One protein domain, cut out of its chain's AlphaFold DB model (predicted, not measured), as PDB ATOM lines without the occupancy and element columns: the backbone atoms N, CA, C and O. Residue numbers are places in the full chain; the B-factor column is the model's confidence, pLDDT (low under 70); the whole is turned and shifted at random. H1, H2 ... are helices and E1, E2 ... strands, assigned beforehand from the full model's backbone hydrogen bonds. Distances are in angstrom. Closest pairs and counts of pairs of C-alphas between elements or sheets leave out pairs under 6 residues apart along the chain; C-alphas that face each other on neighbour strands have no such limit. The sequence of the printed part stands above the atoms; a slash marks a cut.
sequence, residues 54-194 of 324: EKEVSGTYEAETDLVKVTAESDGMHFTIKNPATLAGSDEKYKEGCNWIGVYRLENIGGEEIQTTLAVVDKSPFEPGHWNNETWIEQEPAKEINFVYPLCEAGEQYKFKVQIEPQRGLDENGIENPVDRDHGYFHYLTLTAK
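Overview. This is residues 54 to 194 of the 324 residues of an uncharacterized protein of Treponema succinifaciens (strain ATCC 33096 / DSM 2489 / 6091) (UniProt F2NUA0). Two sheets face to face make a sandwich: a twisted wall of five strands, E1, E11, E10, E5 and E6, and a smaller sheet of four, E2, E3, E4 and E9. At one end of the long axis lie the two-strand hairpin E7 and E8, the short helix H1 and the long loop of residues 167 to 184. The printed part has 141 residues, in chain order E1 E2 E3 E4 H1 E5 E6 E7 E8 E9 E10 E11, and is mostly strand. The larger sheet, order E1 E11 E10 E5 E6, is mixed; the smaller, order E2 E3 E4 E9, is antiparallel. The whole is compact, with a radius of gyration of the C-alphas of 16.5 A, yet elongated, spanning 51 by 31 by 28 A.

Along the chain. In the larger sheet, E5 is residues 98 to 109, 31.1 A long, E10 157 to 166, 29.7 A, E6 112 to 120, 23.5 A, E11 185 to 192, 22.9 A, and E1 54 to 58. E1 begins at C-alpha 54, (146.667, 153.673, 233.089); E11 ends at C-alpha 192, (136.715, 171.652, 237.189). In the smaller sheet, E2 is 62 to 64, E3 68 to 73, E4 76 to 82, 19.2 A, and E9 144 to 149. E7 is 129 to 132, E8 135 to 138 and H1 92 to 96.

Arrangement. E1 and E11 are parallel, with N 55 and O 186 2.9 A apart. E11 and E10 form an antiparallel hairpin, N 160 to O 189 at 2.8 A. E10 and E5 are antiparallel, N 104 to O 161 at 2.8 A. E5 and E6 form a hairpin, N 107 to O 114 at 2.9 A. The facing parts of the two sheets are 9.9 A centre to centre, their strands at 31 degrees. The closest C-alphas of E2 and E11, Ala 63 and Leu 189, are 6.1 A apart. E2, E3 and E4 are a meander, each strand the antiparallel neighbour of the one before; N 63 and O 70 are 2.9 A apart, N 71 and O 78 2.9 A. E4 and E9 are antiparallel, N 79 to O 147 at 2.9 A. E7 and E8 form a hairpin, N 130 to O 137 at 2.9 A; E7 is apart from E5. H1 only grazes the larger sheet; its closest C-alpha pair with E10 is Tyr 94 and Pro 166, 5.1 A. In H1, 0 of 1 O i to N i+4 pairs and 2 of 2 O i to N i+3 pairs are within hydrogen-bond range.

Size, cuts and confidence. The two farthest C-alphas, of Gly 155 and Asn 173, are 53.3 A apart. The printed part has no cut. The link E10 to E11, 18 residues, is long. Mean pLDDT of the printed part is 83.6; residues 110, 116 to 119 and 178 to 183 are under 70.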
ATOM      1  N   GLU A  54     147.789 152.773 232.850       73.06
ATOM      2  CA  GLU A  54     146.667 153.673 233.089       73.06
ATOM      3  C   GLU A  54     146.716 154.265 234.495       73.06
ATOM      4  O   GLU A  54     146.896 153.560 235.493       73.06
ATOM      5  N   LYS A  55     146.535 155.581 234.583       73.31
ATOM      6  CA  LYS A  55     146.385 156.293 235.853       73.31
ATOM      7  C   LYS A  55     145.207 157.234 235.770       73.31
ATOM      8  O   LYS A  55     145.144 158.048 234.859       73.31
ATOM      9  N   GLU A  56     144.322 157.155 236.752       80.56
ATOM     10  CA  GLU A  56     143.169 158.037 236.867       80.56
ATOM     11  C   GLU A  56     143.272 158.870 238.142       80.56
ATOM     12  O   GLU A  56     143.496 158.343 239.234       80.56
ATOM     13  N   VAL A  57     143.130 160.186 237.993       73.88
ATOM     14  CA  VAL A  57     143.157 161.145 239.097       73.88
ATOM     15  C   VAL A  57     142.067 162.193 238.918       73.88
ATOM     16  O   VAL A  57     141.761 162.630 237.808       73.88
ATOM     17  N   SER A  58     141.494 162.630 240.034       77.94
ATOM     18  CA  SER A  58     140.505 163.701 240.062       77.94
ATOM     19  C   SER A  58     140.883 164.751 241.093       77.94
ATOM     20  O   SER A  58     141.281 164.399 242.207       77.94
ATOM     21  N   GLY A  59     140.669 166.019 240.777       73.50
ATOM     22  CA  GLY A  59     140.766 167.099 241.752       73.50
ATOM     23  C   GLY A  59     139.867 168.269 241.387       73.50
ATOM     24  O   GLY A  59     139.241 168.283 240.332       73.50
ATOM     25  N   THR A  60     139.731 169.245 242.285       85.19
ATOM     26  CA  THR A  60     138.804 170.362 242.045       85.19
ATOM     27  C   THR A  60     139.329 171.282 240.949       85.19
ATOM     28  O   THR A  60     138.647 171.468 239.954       85.19
ATOM     29  N   TYR A  61     140.547 171.807 241.098       91.62
ATOM     30  CA  TYR A  61     141.178 172.717 240.129       91.62
ATOM     31  C   TYR A  61     142.588 172.279 239.723       91.62
ATOM     32  O   TYR A  61     143.265 172.989 238.992       91.62
ATOM     33  N   GLU A  62     143.053 171.140 240.222       93.44
ATOM     34  CA  GLU A  62     144.359 170.576 239.902       93.44
ATOM     35  C   GLU A  62     144.240 169.054 239.940       93.44
ATOM     36  O   GLU A  62     143.587 168.515 240.837       93.44
ATOM     37  N   ALA A  63     144.860 168.371 238.985       90.75
ATOM     38  CA  ALA A  63     145.027 166.925 238.988       90.75
ATOM     39  C   ALA A  63     146.442 166.592 238.501       90.75
ATOM     40  O   ALA A  63     146.901 167.146 237.503       90.75
ATOM     41  N   GLU A  64     147.144 165.702 239.199       92.69
ATOM     42  CA  GLU A  64     148.528 165.352 238.878       92.69
ATOM     43  C   GLU A  64     148.751 163.840 238.963       92.69
ATOM     44  O   GLU A  64     148.306 163.158 239.884       92.69
ATOM     45  N   THR A  65     149.479 163.340 237.975       89.94
ATOM     46  CA  THR A  65     150.099 162.021 237.924       89.94
ATOM     47  C   THR A  65     151.621 162.201 237.911       89.94
ATOM     48  O   THR A  65     152.145 163.310 237.963       89.94
ATOM     49  N   ASP A  66     152.372 161.114 237.818       88.19
ATOM     50  CA  ASP A  66     153.827 161.177 237.697       88.19
ATOM     51  C   ASP A  66     154.318 161.895 236.433       88.19
ATOM     52  O   ASP A  66     155.344 162.568 236.517       88.19
ATOM     53  N   LEU A  67     153.593 161.805 235.312       91.12
ATOM     54  CA  LEU A  67     153.979 162.443 234.044       91.12
ATOM     55  C   LEU A  67     153.143 163.662 233.676       91.12
ATOM     56  O   LEU A  67     153.649 164.558 233.011       91.12
ATOM     57  N   VAL A  68     151.881 163.715 234.086       93.81
ATOM     58  CA  VAL A  68     150.948 164.748 233.629       93.81
ATOM     59  C   VAL A  68     150.373 165.490 234.816       93.81
ATOM     60  O   VAL A  68     149.786 164.871 235.703       93.81
ATOM     61  N   LYS A  69     150.487 166.813 234.791       95.25
ATOM     62  CA  LYS A  69     149.797 167.731 235.691       95.25
ATOM     63  C   LYS A  69     148.872 168.626 234.882       95.25
ATOM     64  O   LYS A  69     149.259 169.126 233.831       95.25
ATOM     65  N   VAL A  70     147.670 168.849 235.396       94.69
ATOM     66  CA  VAL A  70     146.715 169.806 234.843       94.69
ATOM     67  C   VAL A  70     146.236 170.728 235.946       94.69
ATOM     68  O   VAL A  70     145.806 170.258 236.997       94.69
ATOM     69  N   THR A  71     146.298 172.031 235.697       95.50
ATOM     70  CA  THR A  71     145.794 173.066 236.608       95.50
ATOM     71  C   THR A  71     144.765 173.923 235.881       95.50
ATOM     72  O   THR A  71     145.026 174.406 234.785       95.50
ATOM     73  N   ALA A  72     143.591 174.118 236.470       92.94
ATOM     74  CA  ALA A  72     142.574 175.016 235.945       92.94
ATOM     75  C   ALA A  72     142.865 176.455 236.370       92.94
ATOM     76  O   ALA A  72     142.893 176.758 237.566       92.94
ATOM     77  N   GLU A  73     143.001 177.350 235.399       93.81
ATOM     78  CA  GLU A  73     143.155 178.789 235.596       93.81
ATOM     79  C   GLU A  73     142.094 179.570 234.813       93.81
ATOM     80  O   GLU A  73     141.210 178.996 234.177       93.81
ATOM     81  N   SER A  74     142.100 180.898 234.940       91.25
ATOM     82  CA  SER A  74     141.063 181.755 234.346       91.25
ATOM     83  C   SER A  74     141.048 181.746 232.817       91.25
ATOM     84  O   SER A  74     140.032 182.092 232.223       91.25
ATOM     85  N   ASP A  75     142.170 181.401 232.194       87.25
ATOM     86  CA  ASP A  75     142.392 181.364 230.747       87.25
ATOM     87  C   ASP A  75     142.344 179.943 230.155       87.25
ATOM     88  O   ASP A  75     142.424 179.795 228.937       87.25
ATOM     89  N   GLY A  76     142.175 178.906 230.981       88.56
ATOM     90  CA  GLY A  76     142.000 177.532 230.516       88.56
ATOM     91  C   GLY A  76     142.596 176.466 231.434       88.56
ATOM     92  O   GLY A  76     142.905 176.705 232.603       88.56
ATOM     93  N   MET A  77     142.776 175.267 230.884       89.88
ATOM     94  CA  MET A  77     143.471 174.151 231.528       89.88
ATOM     95  C   MET A  77     144.951 174.173 231.147       89.88
ATOM     96  O   MET A  77     145.304 173.991 229.984       89.88
ATOM     97  N   HIS A  78     145.821 174.386 232.125       92.56
ATOM     98  CA  HIS A  78     147.271 174.413 231.959       92.56
ATOM     99  C   HIS A  78     147.819 173.008 232.135       92.56
ATOM    100  O   HIS A  78     147.783 172.462 233.239       92.56
ATOM    101  N   PHE A  79     148.311 172.428 231.047       92.56
ATOM    102  CA  PHE A  79     148.943 171.119 231.038       92.56
ATOM    103  C   PHE A  79     150.452 171.268 231.188       92.56
ATOM    104  O   PHE A  79     151.081 172.035 230.460       92.56
ATOM    105  N   THR A  80     151.023 170.452 232.066       94.62
ATOM    106  CA  THR A  80     152.456 170.178 232.149       94.62
ATOM    107  C   THR A  80     152.651 168.685 231.926       94.62
ATOM    108  O   THR A  80     152.187 167.865 232.720       94.62
ATOM    109  N   ILE A  81     153.335 168.327 230.843       92.88
ATOM    110  CA  ILE A  81     153.707 166.948 230.522       92.88
ATOM    111  C   ILE A  81     155.206 166.826 230.754       92.88
ATOM    112  O   ILE A  81     155.988 167.475 230.066       92.88
ATOM    113  N   LYS A  82     155.621 166.021 231.729       94.25
ATOM    114  CA  LYS A  82     157.031 165.733 232.015       94.25
ATOM    115  C   LYS A  82     157.584 164.769 230.972       94.25
ATOM    116  O   LYS A  82     156.870 163.915 230.452       94.25
ATOM    117  N   ASN A  83     158.876 164.892 230.696       92.75
ATOM    118  CA  ASN A  83     159.570 164.019 229.765       92.75
ATOM    119  C   ASN A  83     159.581 162.581 230.313       92.75
ATOM    120  O   ASN A  83     160.194 162.350 231.367       92.75
ATOM    121  N   PRO A  84     158.954 161.611 229.621       90.19
ATOM    122  CA  PRO A  84     158.855 160.238 230.104       90.19
ATOM    123  C   PRO A  84     160.225 159.584 230.304       90.19
ATOM    124  O   PRO A  84     160.377 158.810 231.243       90.19
ATOM    125  N   ALA A  85     161.256 159.987 229.549       88.50
ATOM    126  CA  ALA A  85     162.629 159.494 229.710       88.50
ATOM    127  C   ALA A  85     163.210 159.735 231.114       88.50
ATOM    128  O   ALA A  85     164.158 159.064 231.526       88.50
ATOM    129  N   THR A  86     162.669 160.717 231.844       85.25
ATOM    130  CA  THR A  86     163.115 161.082 233.197       85.25
ATOM    131  C   THR A  86     162.405 160.303 234.303       85.25
ATOM    132  O   THR A  86     162.819 160.374 235.463       85.25
ATOM    133  N   LEU A  87     161.359 159.541 233.968       82.62
ATOM    134  CA  LEU A  87     160.615 158.743 234.931       82.62
ATOM    135  C   LEU A  87     161.454 157.551 235.405       82.62
ATOM    136  O   LEU A  87     162.069 156.829 234.617       82.62
ATOM    137  N   ALA A  88     161.468 157.316 236.717       77.38
ATOM    138  CA  ALA A  88     162.152 156.162 237.282       77.38
ATOM    139  C   ALA A  88     161.516 154.862 236.762       77.38
ATOM    140  O   ALA A  88     160.332 154.620 236.976       77.38
ATOM    141  N   GLY A  89     162.316 154.023 236.099       73.88
ATOM    142  CA  GLY A  89     161.822 152.797 235.470       73.88
ATOM    143  C   GLY A  89     161.139 153.013 234.117       73.88
ATOM    144  O   GLY A  89     160.474 152.091 233.654       73.88
ATOM    145  N   SER A  90     161.301 154.187 233.492       77.81
ATOM    146  CA  SER A  90     160.862 154.415 232.112       77.81
ATOM    147  C   SER A  90     161.452 153.377 231.162       77.81
ATOM    148  O   SER A  90     162.629 153.022 231.277       77.81
ATOM    149  N   ASP A  91     160.649 152.974 230.178       78.81
ATOM    150  CA  ASP A  91     161.125 152.198 229.039       78.81
ATOM    151  C   ASP A  91     162.274 152.932 228.324       78.81
ATOM    152  O   ASP A  91     162.276 154.168 228.224       78.81
ATOM    153  N   GLU A  92     163.267 152.180 227.844       78.69
ATOM    154  CA  GLU A  92     164.434 152.743 227.166       78.69
ATOM    155  C   GLU A  92     164.072 153.455 225.864       78.69
ATOM    156  O   GLU A  92     164.757 154.409 225.501       78.69
ATOM    157  N   LYS A  93     162.970 153.069 225.211       81.62
ATOM    158  CA  LYS A  93     162.492 153.701 223.972       81.62
ATOM    159  C   LYS A  93     162.131 155.172 224.155       81.62
ATOM    160  O   LYS A  93     162.240 155.951 223.215       81.62
ATOM    161  N   TYR A  94     161.770 155.585 225.370       84.62
ATOM    162  CA  TYR A  94     161.518 156.996 225.664       84.62
ATOM    163  C   TYR A  94     162.793 157.842 225.724       84.62
ATOM    164  O   TYR A  94     162.709 159.061 225.595       84.62
ATOM    165  N   LYS A  95     163.980 157.234 225.877       83.00
ATOM    166  CA  LYS A  95     165.262 157.966 225.884       83.00
ATOM    167  C   LYS A  95     165.588 158.594 224.527       83.00
ATOM    168  O   LYS A  95     166.352 159.551 224.478       83.00
ATOM    169  N   GLU A  96     165.026 158.053 223.449       79.50
ATOM    170  CA  GLU A  96     165.200 158.556 222.081       79.50
ATOM    171  C   GLU A  96     164.165 159.631 221.714       79.50
ATOM    172  O   GLU A  96     164.314 160.315 220.703       79.50
ATOM    173  N   GLY A  97     163.136 159.809 222.549       82.81
ATOM    174  CA  GLY A  97     162.039 160.745 222.343       82.81
ATOM    175  C   GLY A  97     160.675 160.066 222.455       82.81
ATOM    176  O   GLY A  97     160.533 158.950 222.957       82.81
ATOM    177  N   CYS A  98     159.641 160.759 221.986       86.19
ATOM    178  CA  CYS A  98     158.284 160.219 221.887       86.19
ATOM    179  C   CYS A  98     157.904 160.057 220.415       86.19
ATOM    180  O   CYS A  98     158.290 160.879 219.589       86.19
ATOM    181  N   ASN A  99     157.095 159.053 220.079       83.25
ATOM    182  CA  ASN A  99     156.488 158.978 218.748       83.25
ATOM    183  C   ASN A  99     155.376 160.018 218.622       83.25
ATOM    184  O   ASN A  99     155.258 160.700 217.606       83.25
ATOM    185  N   TRP A 100     154.557 160.139 219.667       81.69
ATOM    186  CA  TRP A 100     153.345 160.938 219.622       81.69
ATOM    187  C   TRP A 100     152.840 161.263 221.032       81.69
ATOM    188  O   TRP A 100     152.969 160.454 221.953       81.69
ATOM    189  N   ILE A 101     152.277 162.463 221.194       86.56
ATOM    190  CA  ILE A 101     151.645 162.928 222.429       86.56
ATOM    191  C   ILE A 101     150.284 163.504 222.060       86.56
ATOM    192  O   ILE A 101     150.199 164.510 221.350       86.56
ATOM    193  N   GLY A 102     149.229 162.878 222.566       84.94
ATOM    194  CA  GLY A 102     147.870 163.341 222.362       84.94
ATOM    195  C   GLY A 102     147.147 163.617 223.655       84.94
ATOM    196  O   GLY A 102     147.154 162.806 224.577       84.94
ATOM    197  N   VAL A 103     146.486 164.765 223.697       85.44
ATOM    198  CA  VAL A 103     145.582 165.130 224.783       85.44
ATOM    199  C   VAL A 103     144.169 165.120 224.242       85.44
ATOM    200  O   VAL A 103     143.829 165.910 223.364       85.44
ATOM    201  N   TYR A 104     143.370 164.207 224.772       82.81
ATOM    202  CA  TYR A 104     141.980 164.016 224.419       82.81
ATOM    203  C   TYR A 104     141.061 164.537 225.501       82.81
ATOM    204  O   TYR A 104     141.325 164.316 226.683       82.81
ATOM    205  N   ARG A 105     139.942 165.141 225.115       84.06
ATOM    206  CA  ARG A 105     138.812 165.302 226.024       84.06
ATOM    207  C   ARG A 105     137.891 164.087 225.906       84.06
ATOM    208  O   ARG A 105     137.741 163.507 224.835       84.06
ATOM    209  N   LEU A 106     137.322 163.680 227.031       84.38
ATOM    210  CA  LEU A 106     136.272 162.674 227.109       84.38
ATOM    211  C   LEU A 106     134.981 163.405 227.476       84.38
ATOM    212  O   LEU A 106     134.882 164.002 228.551       84.38
ATOM    213  N   GLU A 107     134.023 163.418 226.557       78.31
ATOM    214  CA  GLU A 107     132.769 164.160 226.678       78.31
ATOM    215  C   GLU A 107     131.582 163.218 226.656       78.31
ATOM    216  O   GLU A 107     131.552 162.279 225.872       78.31
ATOM    217  N   ASN A 108     130.569 163.495 227.474       77.12
ATOM    218  CA  ASN A 108     129.296 162.805 227.340       77.12
ATOM    219  C   ASN A 108     128.420 163.548 226.327       77.12
ATOM    220  O   ASN A 108     127.875 164.608 226.638       77.12
ATOM    221  N   ILE A 109     128.294 163.001 225.121       73.19
ATOM    222  CA  ILE A 109     127.454 163.550 224.054       73.19
ATOM    223  C   ILE A 109     126.381 162.514 223.737       73.19
ATOM    224  O   ILE A 109     126.664 161.330 223.587       73.19
ATOM    225  N   GLY A 110     125.115 162.933 223.689       67.50
ATOM    226  CA  GLY A 110     124.007 162.032 223.352       67.50
ATOM    227  C   GLY A 110     123.784 160.853 224.315       67.50
ATOM    228  O   GLY A 110     122.982 159.978 223.989       67.50
ATOM    229  N   GLY A 111     124.432 160.839 225.488       70.31
ATOM    230  CA  GLY A 111     124.387 159.748 226.468       70.31
ATOM    231  C   GLY A 111     125.593 158.802 226.430       70.31
ATOM    232  O   GLY A 111     125.647 157.887 227.253       70.31
ATOM    233  N   GLU A 112     126.553 159.020 225.527       70.12
ATOM    234  CA  GLU A 112     127.762 158.207 225.375       70.12
ATOM    235  C   GLU A 112     129.021 159.019 225.685       70.12
ATOM    236  O   GLU A 112     129.094 160.204 225.367       70.12
ATOM    237  N   GLU A 113     130.015 158.386 226.318       76.50
ATOM    238  CA  GLU A 113     131.339 158.993 226.487       76.50
ATOM    239  C   GLU A 113     132.108 158.869 225.171       76.50
ATOM    240  O   GLU A 113     132.461 157.773 224.738       76.50
ATOM    241  N   ILE A 114     132.359 160.007 224.540       71.31
ATOM    242  CA  ILE A 114     133.061 160.125 223.272       71.31
ATOM    243  C   ILE A 114     134.401 160.784 223.529       71.31
ATOM    244  O   ILE A 114     134.514 161.773 224.254       71.31
ATOM    245  N   GLN A 115     135.426 160.255 222.875       75.56
ATOM    246  CA  GLN A 115     136.710 160.919 222.798       75.56
ATOM    247  C   GLN A 115     136.623 162.065 221.791       75.56
ATOM    248  O   GLN A 115     136.681 161.877 220.576       75.56
ATOM    249  N   THR A 116     136.476 163.271 222.304       63.47
ATOM    250  CA  THR A 116     136.330 164.486 221.525       63.47
ATOM    251  C   THR A 116     137.652 165.235 221.532       63.47
ATOM    252  O   THR A 116     138.074 165.865 222.494       63.47
ATOM    253  N   THR A 117     138.320 165.178 220.390       62.34
ATOM    254  CA  THR A 117     139.503 165.975 220.074       62.34
ATOM    255  C   THR A 117     140.784 165.733 220.827       62.34
ATOM    256  O   THR A 117     140.905 165.927 222.026       62.34
ATOM    257  N   LEU A 118     141.776 165.566 219.961       58.97
ATOM    258  CA  LEU A 118     143.205 165.585 220.116       58.97
ATOM    259  C   LEU A 118     143.814 166.997 219.995       58.97
ATOM    260  O   LEU A 118     143.811 167.580 218.912       58.97
ATOM    261  N   ALA A 119     144.432 167.503 221.059       65.50
ATOM    262  CA  ALA A 119     145.585 168.381 220.891       65.50
ATOM    263  C   ALA A 119     146.807 167.484 220.636       65.50
ATOM    264  O   ALA A 119     147.235 166.763 221.540       65.50
ATOM    265  N   VAL A 120     147.352 167.501 219.410       73.50
ATOM    266  CA  VAL A 120     148.689 166.931 219.169       73.50
ATOM    267  C   VAL A 120     149.707 167.935 219.662       73.50
ATOM    268  O   VAL A 120     149.923 168.993 219.056       73.50
ATOM    269  N   VAL A 121     150.309 167.578 220.786       79.06
ATOM    270  CA  VAL A 121     151.360 168.361 221.417       79.06
ATOM    271  C   VAL A 121     152.630 168.183 220.595       79.06
ATOM    272  O   VAL A 121     152.977 167.060 220.219       79.06
ATOM    273  N   ASP A 122     153.318 169.286 220.296       81.00
ATOM    274  CA  ASP A 122     154.631 169.200 219.666       81.00
ATOM    275  C   ASP A 122     155.591 168.449 220.591       81.00
ATOM    276  O   ASP A 122     155.936 168.910 221.677       81.00
ATOM    277  N   LYS A 123     155.994 167.264 220.145       85.06
ATOM    278  CA  LYS A 123     156.894 166.357 220.852       85.06
ATOM    279  C   LYS A 123     158.372 166.631 220.569       85.06
ATOM    280  O   LYS A 123     159.218 166.074 221.268       85.06
ATOM    281  N   SER A 124     158.683 167.492 219.595       83.94
ATOM    282  CA  SER A 124     160.057 167.861 219.244       83.94
ATOM    283  C   SER A 124     160.899 168.346 220.434       83.94
ATOM    284  O   SER A 124     162.094 168.052 220.447       83.94
ATOM    285  N   PRO A 125     160.342 168.981 221.492       88.44
ATOM    286  CA  PRO A 125     161.128 169.337 222.669       88.44
ATOM    287  C   PRO A 125     161.696 168.134 223.431       88.44
ATOM    288  O   PRO A 125     162.684 168.294 224.138       88.44
ATOM    289  N   PHE A 126     161.104 166.940 223.324       90.44
ATOM    290  CA  PHE A 126     161.630 165.724 223.959       90.44
ATOM    291  C   PHE A 126     162.660 164.982 223.105       90.44
ATOM    292  O   PHE A 126     163.263 164.026 223.589       90.44
ATOM    293  N   GLU A 127     162.882 165.404 221.862       87.56
ATOM    294  CA  GLU A 127     163.870 164.789 220.981       87.56
ATOM    295  C   GLU A 127     165.287 165.313 221.293       87.56
ATOM    296  O   GLU A 127     165.451 166.483 221.657       87.56
ATOM    297  N   PRO A 128     166.335 164.481 221.139       87.00
ATOM    298  CA  PRO A 128     167.731 164.862 221.392       87.00
ATOM    299  C   PRO A 128     168.335 165.754 220.296       87.00
ATOM    300  O   PRO A 128     169.519 166.088 220.332       87.00
ATOM    301  N   GLY A 129     167.548 166.125 219.290       86.56
ATOM    302  CA  GLY A 129     167.955 167.006 218.209       86.56
ATOM    303  C   GLY A 129     166.903 167.060 217.114       86.56
ATOM    304  O   GLY A 129     165.862 166.418 217.210       86.56
ATOM    305  N   HIS A 130     167.181 167.825 216.066       85.94
ATOM    306  CA  HIS A 130     166.342 167.896 214.875       85.94
ATOM    307  C   HIS A 130     167.201 168.062 213.619       85.94
ATOM    308  O   HIS A 130     168.329 168.561 213.662       85.94
ATOM    309  N   TRP A 131     166.662 167.665 212.469       83.62
ATOM    310  CA  TRP A 131     167.313 167.891 211.182       83.62
ATOM    311  C   TRP A 131     167.051 169.311 210.679       83.62
ATOM    312  O   TRP A 131     165.908 169.757 210.592       83.62
ATOM    313  N   ASN A 132     168.112 170.002 210.273       86.75
ATOM    314  CA  ASN A 132     168.052 171.290 209.595       86.75
ATOM    315  C   ASN A 132     168.969 171.249 208.371       86.75
ATOM    316  O   ASN A 132     170.183 171.124 208.516       86.75
ATOM    317  N   ASN A 133     168.390 171.340 207.169       87.06
ATOM    318  CA  ASN A 133     169.123 171.307 205.897       87.06
ATOM    319  C   ASN A 133     170.174 170.177 205.842       87.06
ATOM    320  O   ASN A 133     171.365 170.441 205.689       87.06
ATOM    321  N   GLU A 134     169.732 168.926 206.031       89.69
ATOM    322  CA  GLU A 134     170.583 167.715 206.027       89.69
ATOM    323  C   GLU A 134     171.686 167.689 207.101       89.69
ATOM    324  O   GLU A 134     172.580 166.846 207.065       89.69
ATOM    325  N   THR A 135     171.628 168.587 208.081       91.00
ATOM    326  CA  THR A 135     172.524 168.593 209.238       91.00
ATOM    327  C   THR A 135     171.720 168.277 210.490       91.00
ATOM    328  O   THR A 135     170.704 168.917 210.756       91.00
ATOM    329  N   TRP A 136     172.165 167.289 211.262       90.31
ATOM    330  CA  TRP A 136     171.599 167.013 212.578       90.31
ATOM    331  C   TRP A 136     172.071 168.075 213.572       90.31
ATOM    332  O   TRP A 136     173.275 168.279 213.741       90.31
ATOM    333  N   ILE A 137     171.125 168.763 214.207       91.25
ATOM    334  CA  ILE A 137     171.383 169.719 215.282       91.25
ATOM    335  C   ILE A 137     170.994 169.041 216.590       91.25
ATOM    336  O   ILE A 137     169.813 168.822 216.839       91.25
ATOM    337  N   GLU A 138     171.984 168.719 217.420       91.88
ATOM    338  CA  GLU A 138     171.752 168.204 218.771       91.88
ATOM    339  C   GLU A 138     171.117 169.276 219.668       91.88
ATOM    340  O   GLU A 138     171.456 170.461 219.589       91.88
ATOM    341  N   GLN A 139     170.227 168.848 220.558       89.94
ATOM    342  CA  GLN A 139     169.633 169.682 221.597       89.94
ATOM    343  C   GLN A 139     169.491 168.876 222.892       89.94
ATOM    344  O   GLN A 139     169.348 167.656 222.869       89.94
ATOM    345  N   GLU A 140     169.516 169.553 224.038       89.62
ATOM    346  CA  GLU A 140     169.169 168.908 225.306       89.62
ATOM    347  C   GLU A 140     167.644 168.715 225.357       89.62
ATOM    348  O   GLU A 140     166.923 169.714 225.251       89.62
ATOM    349  N   PRO A 141     167.134 167.476 225.520       91.19
ATOM    350  CA  PRO A 141     165.703 167.247 225.645       91.19
ATOM    351  C   PRO A 141     165.105 168.058 226.795       91.19
ATOM    352  O   PRO A 141     165.605 168.045 227.924       91.19
ATOM    353  N   ALA A 142     163.997 168.738 226.524       91.38
ATOM    354  CA  ALA A 142     163.236 169.453 227.530       91.38
ATOM    355  C   ALA A 142     162.785 168.492 228.637       91.38
ATOM    356  O   ALA A 142     162.451 167.329 228.395       91.38
ATOM    357  N   LYS A 143     162.749 168.991 229.874       92.62
ATOM    358  CA  LYS A 143     162.251 168.227 231.028       92.62
ATOM    359  C   LYS A 143     160.734 168.106 231.035       92.62
ATOM    360  O   LYS A 143     160.202 167.178 231.631       92.62
ATOM    361  N   GLU A 144     160.059 169.050 230.397       93.75
ATOM    362  CA  GLU A 144     158.611 169.120 230.322       93.75
ATOM    363  C   GLU A 144     158.173 169.968 229.126       93.75
ATOM    364  O   GLU A 144     158.926 170.812 228.634       93.75
ATOM    365  N   ILE A 145     156.940 169.739 228.692       91.00
ATOM    366  CA  ILE A 145     156.204 170.566 227.743       91.00
ATOM    367  C   ILE A 145     155.026 171.174 228.495       91.00
ATOM    368  O   ILE A 145     154.340 170.486 229.252       91.00
ATOM    369  N   ASN A 146     154.796 172.462 228.270       90.56
ATOM    370  CA  ASN A 146     153.682 173.197 228.845       90.56
ATOM    371  C   ASN A 146     152.810 173.741 227.719       90.56
ATOM    372  O   ASN A 146     153.361 174.247 226.743       90.56
ATOM    373  N   PHE A 147     151.490 173.653 227.864       87.25
ATOM    374  CA  PHE A 147     150.534 174.295 226.960       87.25
ATOM    375  C   PHE A 147     149.199 174.561 227.669       87.25
ATOM    376  O   PHE A 147     148.922 174.003 228.735       87.25
ATOM    377  N   VAL A 148     148.357 175.406 227.070       86.69
ATOM    378  CA  VAL A 148     147.024 175.741 227.593       86.69
ATOM    379  C   VAL A 148     145.950 175.192 226.660       86.69
ATOM    380  O   VAL A 148     145.985 175.445 225.456       86.69
ATOM    381  N   TYR A 149     144.982 174.469 227.220       85.25
ATOM    382  CA  TYR A 149     143.727 174.108 226.564       85.25
ATOM    383  C   TYR A 149     142.638 175.112 226.993       85.25
ATOM    384  O   TYR A 149     142.180 175.050 228.136       85.25
ATOM    385  N   PRO A 150     142.229 176.055 226.125       82.12
ATOM    386  CA  PRO A 150     141.400 177.192 226.535       82.12
ATOM    387  C   PRO A 150     139.886 176.949 226.426       82.12
ATOM    388  O   PRO A 150     139.106 177.787 226.875       82.12
ATOM    389  N   LEU A 151     139.455 175.846 225.800       81.00
ATOM    390  CA  LEU A 151     138.049 175.584 225.478       81.00
ATOM    391  C   LEU A 151     137.290 174.979 226.659       81.00
ATOM    392  O   LEU A 151     136.991 173.782 226.681       81.00
ATOM    393  N   CYS A 152     137.021 175.813 227.654       83.31
ATOM    394  CA  CYS A 152     136.270 175.434 228.835       83.31
ATOM    395  C   CYS A 152     135.405 176.574 229.388       83.31
ATOM    396  O   CYS A 152     135.688 177.761 229.200       83.31
ATOM    397  N   GLU A 153     134.346 176.190 230.097       87.19
ATOM    398  CA  GLU A 153     133.426 177.072 230.807       87.19
ATOM    399  C   GLU A 153     133.674 177.007 232.313       87.19
ATOM    400  O   GLU A 153     133.841 175.937 232.897       87.19
ATOM    401  N   ALA A 154     133.705 178.169 232.964       90.31
ATOM    402  CA  ALA A 154     133.946 178.251 234.399       90.31
ATOM    403  C   ALA A 154     132.890 177.456 235.189       90.31
ATOM    404  O   ALA A 154     131.694 177.707 235.065       90.31
ATOM    405  N   GLY A 155     133.346 176.555 236.062       87.75
ATOM    406  CA  GLY A 155     132.477 175.713 236.887       87.75
ATOM    407  C   GLY A 155     132.106 174.365 236.266       87.75
ATOM    408  O   GLY A 155     131.648 173.496 237.006       87.75
ATOM    409  N   GLU A 156     132.368 174.153 234.974       89.12
ATOM    410  CA  GLU A 156     132.143 172.864 234.317       89.12
ATOM    411  C   GLU A 156     133.280 171.876 234.614       89.12
ATOM    412  O   GLU A 156     134.445 172.255 234.795       89.12
ATOM    413  N   GLN A 157     132.936 170.587 234.691       90.88
ATOM    414  CA  GLN A 157     133.891 169.503 234.920       90.88
ATOM    415  C   GLN A 157     134.320 168.871 233.595       90.88
ATOM    416  O   GLN A 157     133.497 168.533 232.749       90.88
ATOM    417  N   TYR A 158     135.625 168.658 233.454       87.56
ATOM    418  CA  TYR A 158     136.252 168.111 232.261       87.56
ATOM    419  C   TYR A 158     137.026 166.853 232.622       87.56
ATOM    420  O   TYR A 158     137.752 166.833 233.619       87.56
ATOM    421  N   LYS A 159     136.898 165.825 231.784       90.81
ATOM    422  CA  LYS A 159     137.707 164.610 231.824       90.81
ATOM    423  C   LYS A 159     138.631 164.611 230.612       90.81
ATOM    424  O   LYS A 159     138.178 164.783 229.482       90.81
ATOM    425  N   PHE A 160     139.921 164.424 230.846       89.44
ATOM    426  CA  PHE A 160     140.944 164.348 229.811       89.44
ATOM    427  C   PHE A 160     141.627 162.991 229.834       89.44
ATOM    428  O   PHE A 160     141.802 162.416 230.902       89.44
ATOM    429  N   LYS A 161     142.059 162.516 228.670       88.81
ATOM    430  CA  LYS A 161     142.955 161.376 228.485       88.81
ATOM    431  C   LYS A 161     144.215 161.878 227.788       88.81
ATOM    432  O   LYS A 161     144.147 162.333 226.652       88.81
ATOM    433  N   VAL A 162     145.362 161.784 228.444       89.38
ATOM    434  CA  VAL A 162     146.671 162.087 227.858       89.38
ATOM    435  C   VAL A 162     147.364 160.781 227.518       89.38
ATOM    436  O   VAL A 162     147.599 159.960 228.401       89.38
ATOM    437  N   GLN A 163     147.673 160.598 226.241       87.69
ATOM    438  CA  GLN A 163     148.353 159.429 225.710       87.69
ATOM    439  C   GLN A 163     149.743 159.824 225.212       87.69
ATOM    440  O   GLN A 163     149.890 160.767 224.433       87.69
ATOM    441  N   ILE A 164     150.760 159.102 225.677       87.25
ATOM    442  CA  ILE A 164     152.171 159.355 225.372       87.25
ATOM    443  C   ILE A 164     152.773 158.061 224.832       87.25
ATOM    444  O   ILE A 164     152.923 157.085 225.568       87.25
ATOM    445  N   GLU A 165     153.135 158.054 223.555       85.69
ATOM    446  CA  GLU A 165     153.707 156.888 222.879       85.69
ATOM    447  C   GLU A 165     155.235 156.988 222.797       85.69
ATOM    448  O   GLU A 165     155.760 158.058 222.458       85.69
ATOM    449  N   PRO A 166     155.971 155.893 223.060       83.69
ATOM    450  CA  PRO A 166     157.423 155.880 222.916       83.69
ATOM    451  C   PRO A 166     157.829 156.011 221.450       83.69
ATOM    452  O   PRO A 166     157.047 155.685 220.556       83.69
ATOM    453  N   GLN A 167     159.050 156.487 221.191       81.94
ATOM    454  CA  GLN A 167     159.584 156.567 219.833       81.94
ATOM    455  C   GLN A 167     159.542 155.189 219.149       81.94
ATOM    456  O   GLN A 167     159.914 154.168 219.732       81.94
ATOM    457  N   ARG A 168     159.085 155.158 217.890       80.00
ATOM    458  CA  ARG A 168     159.131 153.939 217.077       80.00
ATOM    459  C   ARG A 168     160.576 153.701 216.650       80.00
ATOM    460  O   ARG A 168     161.185 154.568 216.026       80.00
ATOM    461  N   GLY A 169     161.116 152.533 216.987       73.50
ATOM    462  CA  GLY A 169     162.405 152.089 216.460       73.50
ATOM    463  C   GLY A 169     162.289 151.638 215.001       73.50
ATOM    464  O   GLY A 169     161.189 151.358 214.526       73.50
ATOM    465  N   LEU A 170     163.421 151.481 214.320       76.62
ATOM    466  CA  LEU A 170     163.495 150.818 213.014       76.62
ATOM    467  C   LEU A 170     163.864 149.338 213.190       76.62
ATOM    468  O   LEU A 170     164.562 148.977 214.141       76.62
ATOM    469  N   ASP A 171     163.398 148.478 212.290       77.50
ATOM    470  CA  ASP A 171     163.877 147.102 212.177       77.50
ATOM    471  C   ASP A 171     165.254 147.028 211.480       77.50
ATOM    472  O   ASP A 171     165.833 148.035 211.063       77.50
ATOM    473  N   GLU A 172     165.798 145.815 211.343       80.88
ATOM    474  CA  GLU A 172     167.108 145.567 210.714       80.88
ATOM    475  C   GLU A 172     167.198 146.006 209.239       80.88
ATOM    476  O   GLU A 172     168.300 146.163 208.709       80.88
ATOM    477  N   ASN A 173     166.056 146.230 208.587       79.69
ATOM    478  CA  ASN A 173     165.951 146.666 207.198       79.69
ATOM    479  C   ASN A 173     165.636 148.168 207.080       79.69
ATOM    480  O   ASN A 173     165.455 148.666 205.967       79.69
ATOM    481  N   GLY A 174     165.587 148.895 208.202       75.12
ATOM    482  CA  GLY A 174     165.262 150.318 208.239       75.12
ATOM    483  C   GLY A 174     163.768 150.618 208.096       75.12
ATOM    484  O   GLY A 174     163.414 151.747 207.763       75.12
ATOM    485  N   ILE A 175     162.895 149.631 208.313       75.62
ATOM    486  CA  ILE A 175     161.440 149.807 208.292       75.62
ATOM    487  C   ILE A 175     160.981 150.205 209.696       75.62
ATOM    488  O   ILE A 175     161.409 149.610 210.682       75.62
ATOM    489  N   GLU A 176     160.114 151.214 209.807       71.31
ATOM    490  CA  GLU A 176     159.524 151.587 211.095       71.31
ATOM    491  C   GLU A 176     158.770 150.415 211.719       71.31
ATOM    492  O   GLU A 176     157.903 149.797 211.095       71.31
ATOM    493  N   ASN A 177     159.081 150.143 212.985       70.38
ATOM    494  CA  ASN A 177     158.301 149.211 213.775       70.38
ATOM    495  C   ASN A 177     156.868 149.740 213.949       70.38
ATOM    496  O   ASN A 177     156.642 150.956 213.974       70.38
ATOM    497  N   PRO A 178     155.885 148.836 214.102       67.00
ATOM    498  CA  PRO A 178     154.515 149.229 214.405       67.00
ATOM    499  C   PRO A 178     154.434 150.043 215.705       67.00
ATOM    500  O   PRO A 178     155.354 150.019 216.524       67.00
ATOM    501  N   VAL A 179     153.314 150.753 215.897       64.88
ATOM    502  CA  VAL A 179     153.047 151.497 217.141       64.88
ATOM    503  C   VAL A 179     153.239 150.570 218.332       64.88
ATOM    504  O   VAL A 179     152.556 149.552 218.452       64.88
ATOM    505  N   ASP A 180     154.143 150.953 219.223       64.44
ATOM    506  CA  ASP A 180     154.418 150.201 220.432       64.44
ATOM    507  C   ASP A 180     153.449 150.601 221.548       64.44
ATOM    508  O   ASP A 180     153.758 151.403 222.431       64.44
ATOM    509  N   ARG A 181     152.227 150.069 221.444       61.22
ATOM    510  CA  ARG A 181     151.125 150.352 222.372       61.22
ATOM    511  C   ARG A 181     151.364 149.763 223.759       61.22
ATOM    512  O   ARG A 181     151.047 150.416 224.744       61.22
ATOM    513  N   ASP A 182     152.031 148.613 223.838       59.44
ATOM    514  CA  ASP A 182     152.298 147.906 225.099       59.44
ATOM    515  C   ASP A 182     153.139 148.728 226.099       59.44
ATOM    516  O   ASP A 182     153.130 148.441 227.296       59.44
ATOM    517  N   HIS A 183     153.844 149.762 225.626       69.62
ATOM    518  CA  HIS A 183     154.708 150.619 226.443       69.62
ATOM    519  C   HIS A 183     154.211 152.070 226.532       69.62
ATOM    520  O   HIS A 183     154.932 152.925 227.037       69.62
ATOM    521  N   GLY A 184     152.993 152.360 226.056       78.44
ATOM    522  CA  GLY A 184     152.388 153.690 226.124       78.44
ATOM    523  C   GLY A 184     151.870 154.069 227.519       78.44
ATOM    524  O   GLY A 184     151.368 153.228 228.271       78.44
ATOM    525  N   TYR A 185     151.919 155.364 227.843       83.94
ATOM    526  CA  TYR A 185     151.313 155.921 229.060       83.94
ATOM    527  C   TYR A 185     149.949 156.553 228.789       83.94
ATOM    528  O   TYR A 185     149.795 157.296 227.817       83.94
ATOM    529  N   PHE A 186     148.988 156.295 229.684       85.50
ATOM    530  CA  PHE A 186     147.601 156.759 229.606       85.50
ATOM    531  C   PHE A 186     147.197 157.414 230.920       85.50
ATOM    532  O   PHE A 186     147.053 156.756 231.950       85.50
ATOM    533  N   HIS A 187     146.985 158.724 230.890       87.31
ATOM    534  CA  HIS A 187     146.614 159.493 232.071       87.31
ATOM    535  C   HIS A 187     145.218 160.072 231.907       87.31
ATOM    536  O   HIS A 187     144.993 160.926 231.055       87.31
ATOM    537  N   TYR A 188     144.297 159.629 232.750       89.00
ATOM    538  CA  TYR A 188     142.950 160.156 232.845       89.00
ATOM    539  C   TYR A 188     142.900 161.199 233.963       89.00
ATOM    540  O   TYR A 188     143.187 160.896 235.122       89.00
ATOM    541  N   LEU A 189     142.569 162.444 233.627       90.44
ATOM    542  CA  LEU A 189     142.528 163.556 234.576       90.44
ATOM    543  C   LEU A 189     141.148 164.201 234.560       90.44
ATOM    544  O   LEU A 189     140.705 164.677 233.518       90.44
ATOM    545  N   THR A 190     140.492 164.249 235.718       91.31
ATOM    546  CA  THR A 190     139.192 164.913 235.878       91.31
ATOM    547  C   THR A 190     139.321 166.136 236.776       91.31
ATOM    548  O   THR A 190     139.758 166.023 237.922       91.31
ATOM    549  N   LEU A 191     138.936 167.311 236.278       92.00
ATOM    550  CA  LEU A 191     138.988 168.555 237.050       92.00
ATOM    551  C   LEU A 191     137.957 169.589 236.587       92.00
ATOM    552  O   LEU A 191     137.414 169.503 235.490       92.00
ATOM    553  N   THR A 192     137.672 170.565 237.449       92.44
ATOM    554  CA  THR A 192     136.715 171.652 237.189       92.44
ATOM    555  C   THR A 192     137.447 172.869 236.640       92.44
ATOM    556  O   THR A 192     138.480 173.264 237.179       92.44
ATOM    557  N   ALA A 193     136.921 173.494 235.590       89.31
ATOM    558  CA  ALA A 193     137.509 174.700 235.018       89.31
ATOM    559  C   ALA A 193     137.275 175.926 235.916       89.31
ATOM    560  O   ALA A 193     136.206 176.090 236.512       89.31
ATOM    561  N   LYS A 194     138.259 176.833 235.981       90.88
ATOM    562  CA  LYS A 194     138.097 178.164 236.598       90.88
ATOM    563  C   LYS A 194     137.658 179.229 235.588       90.88
ATOM    564  O   LYS A 194     137.105 180.251 235.987       90.88
TER     565      LYS A 194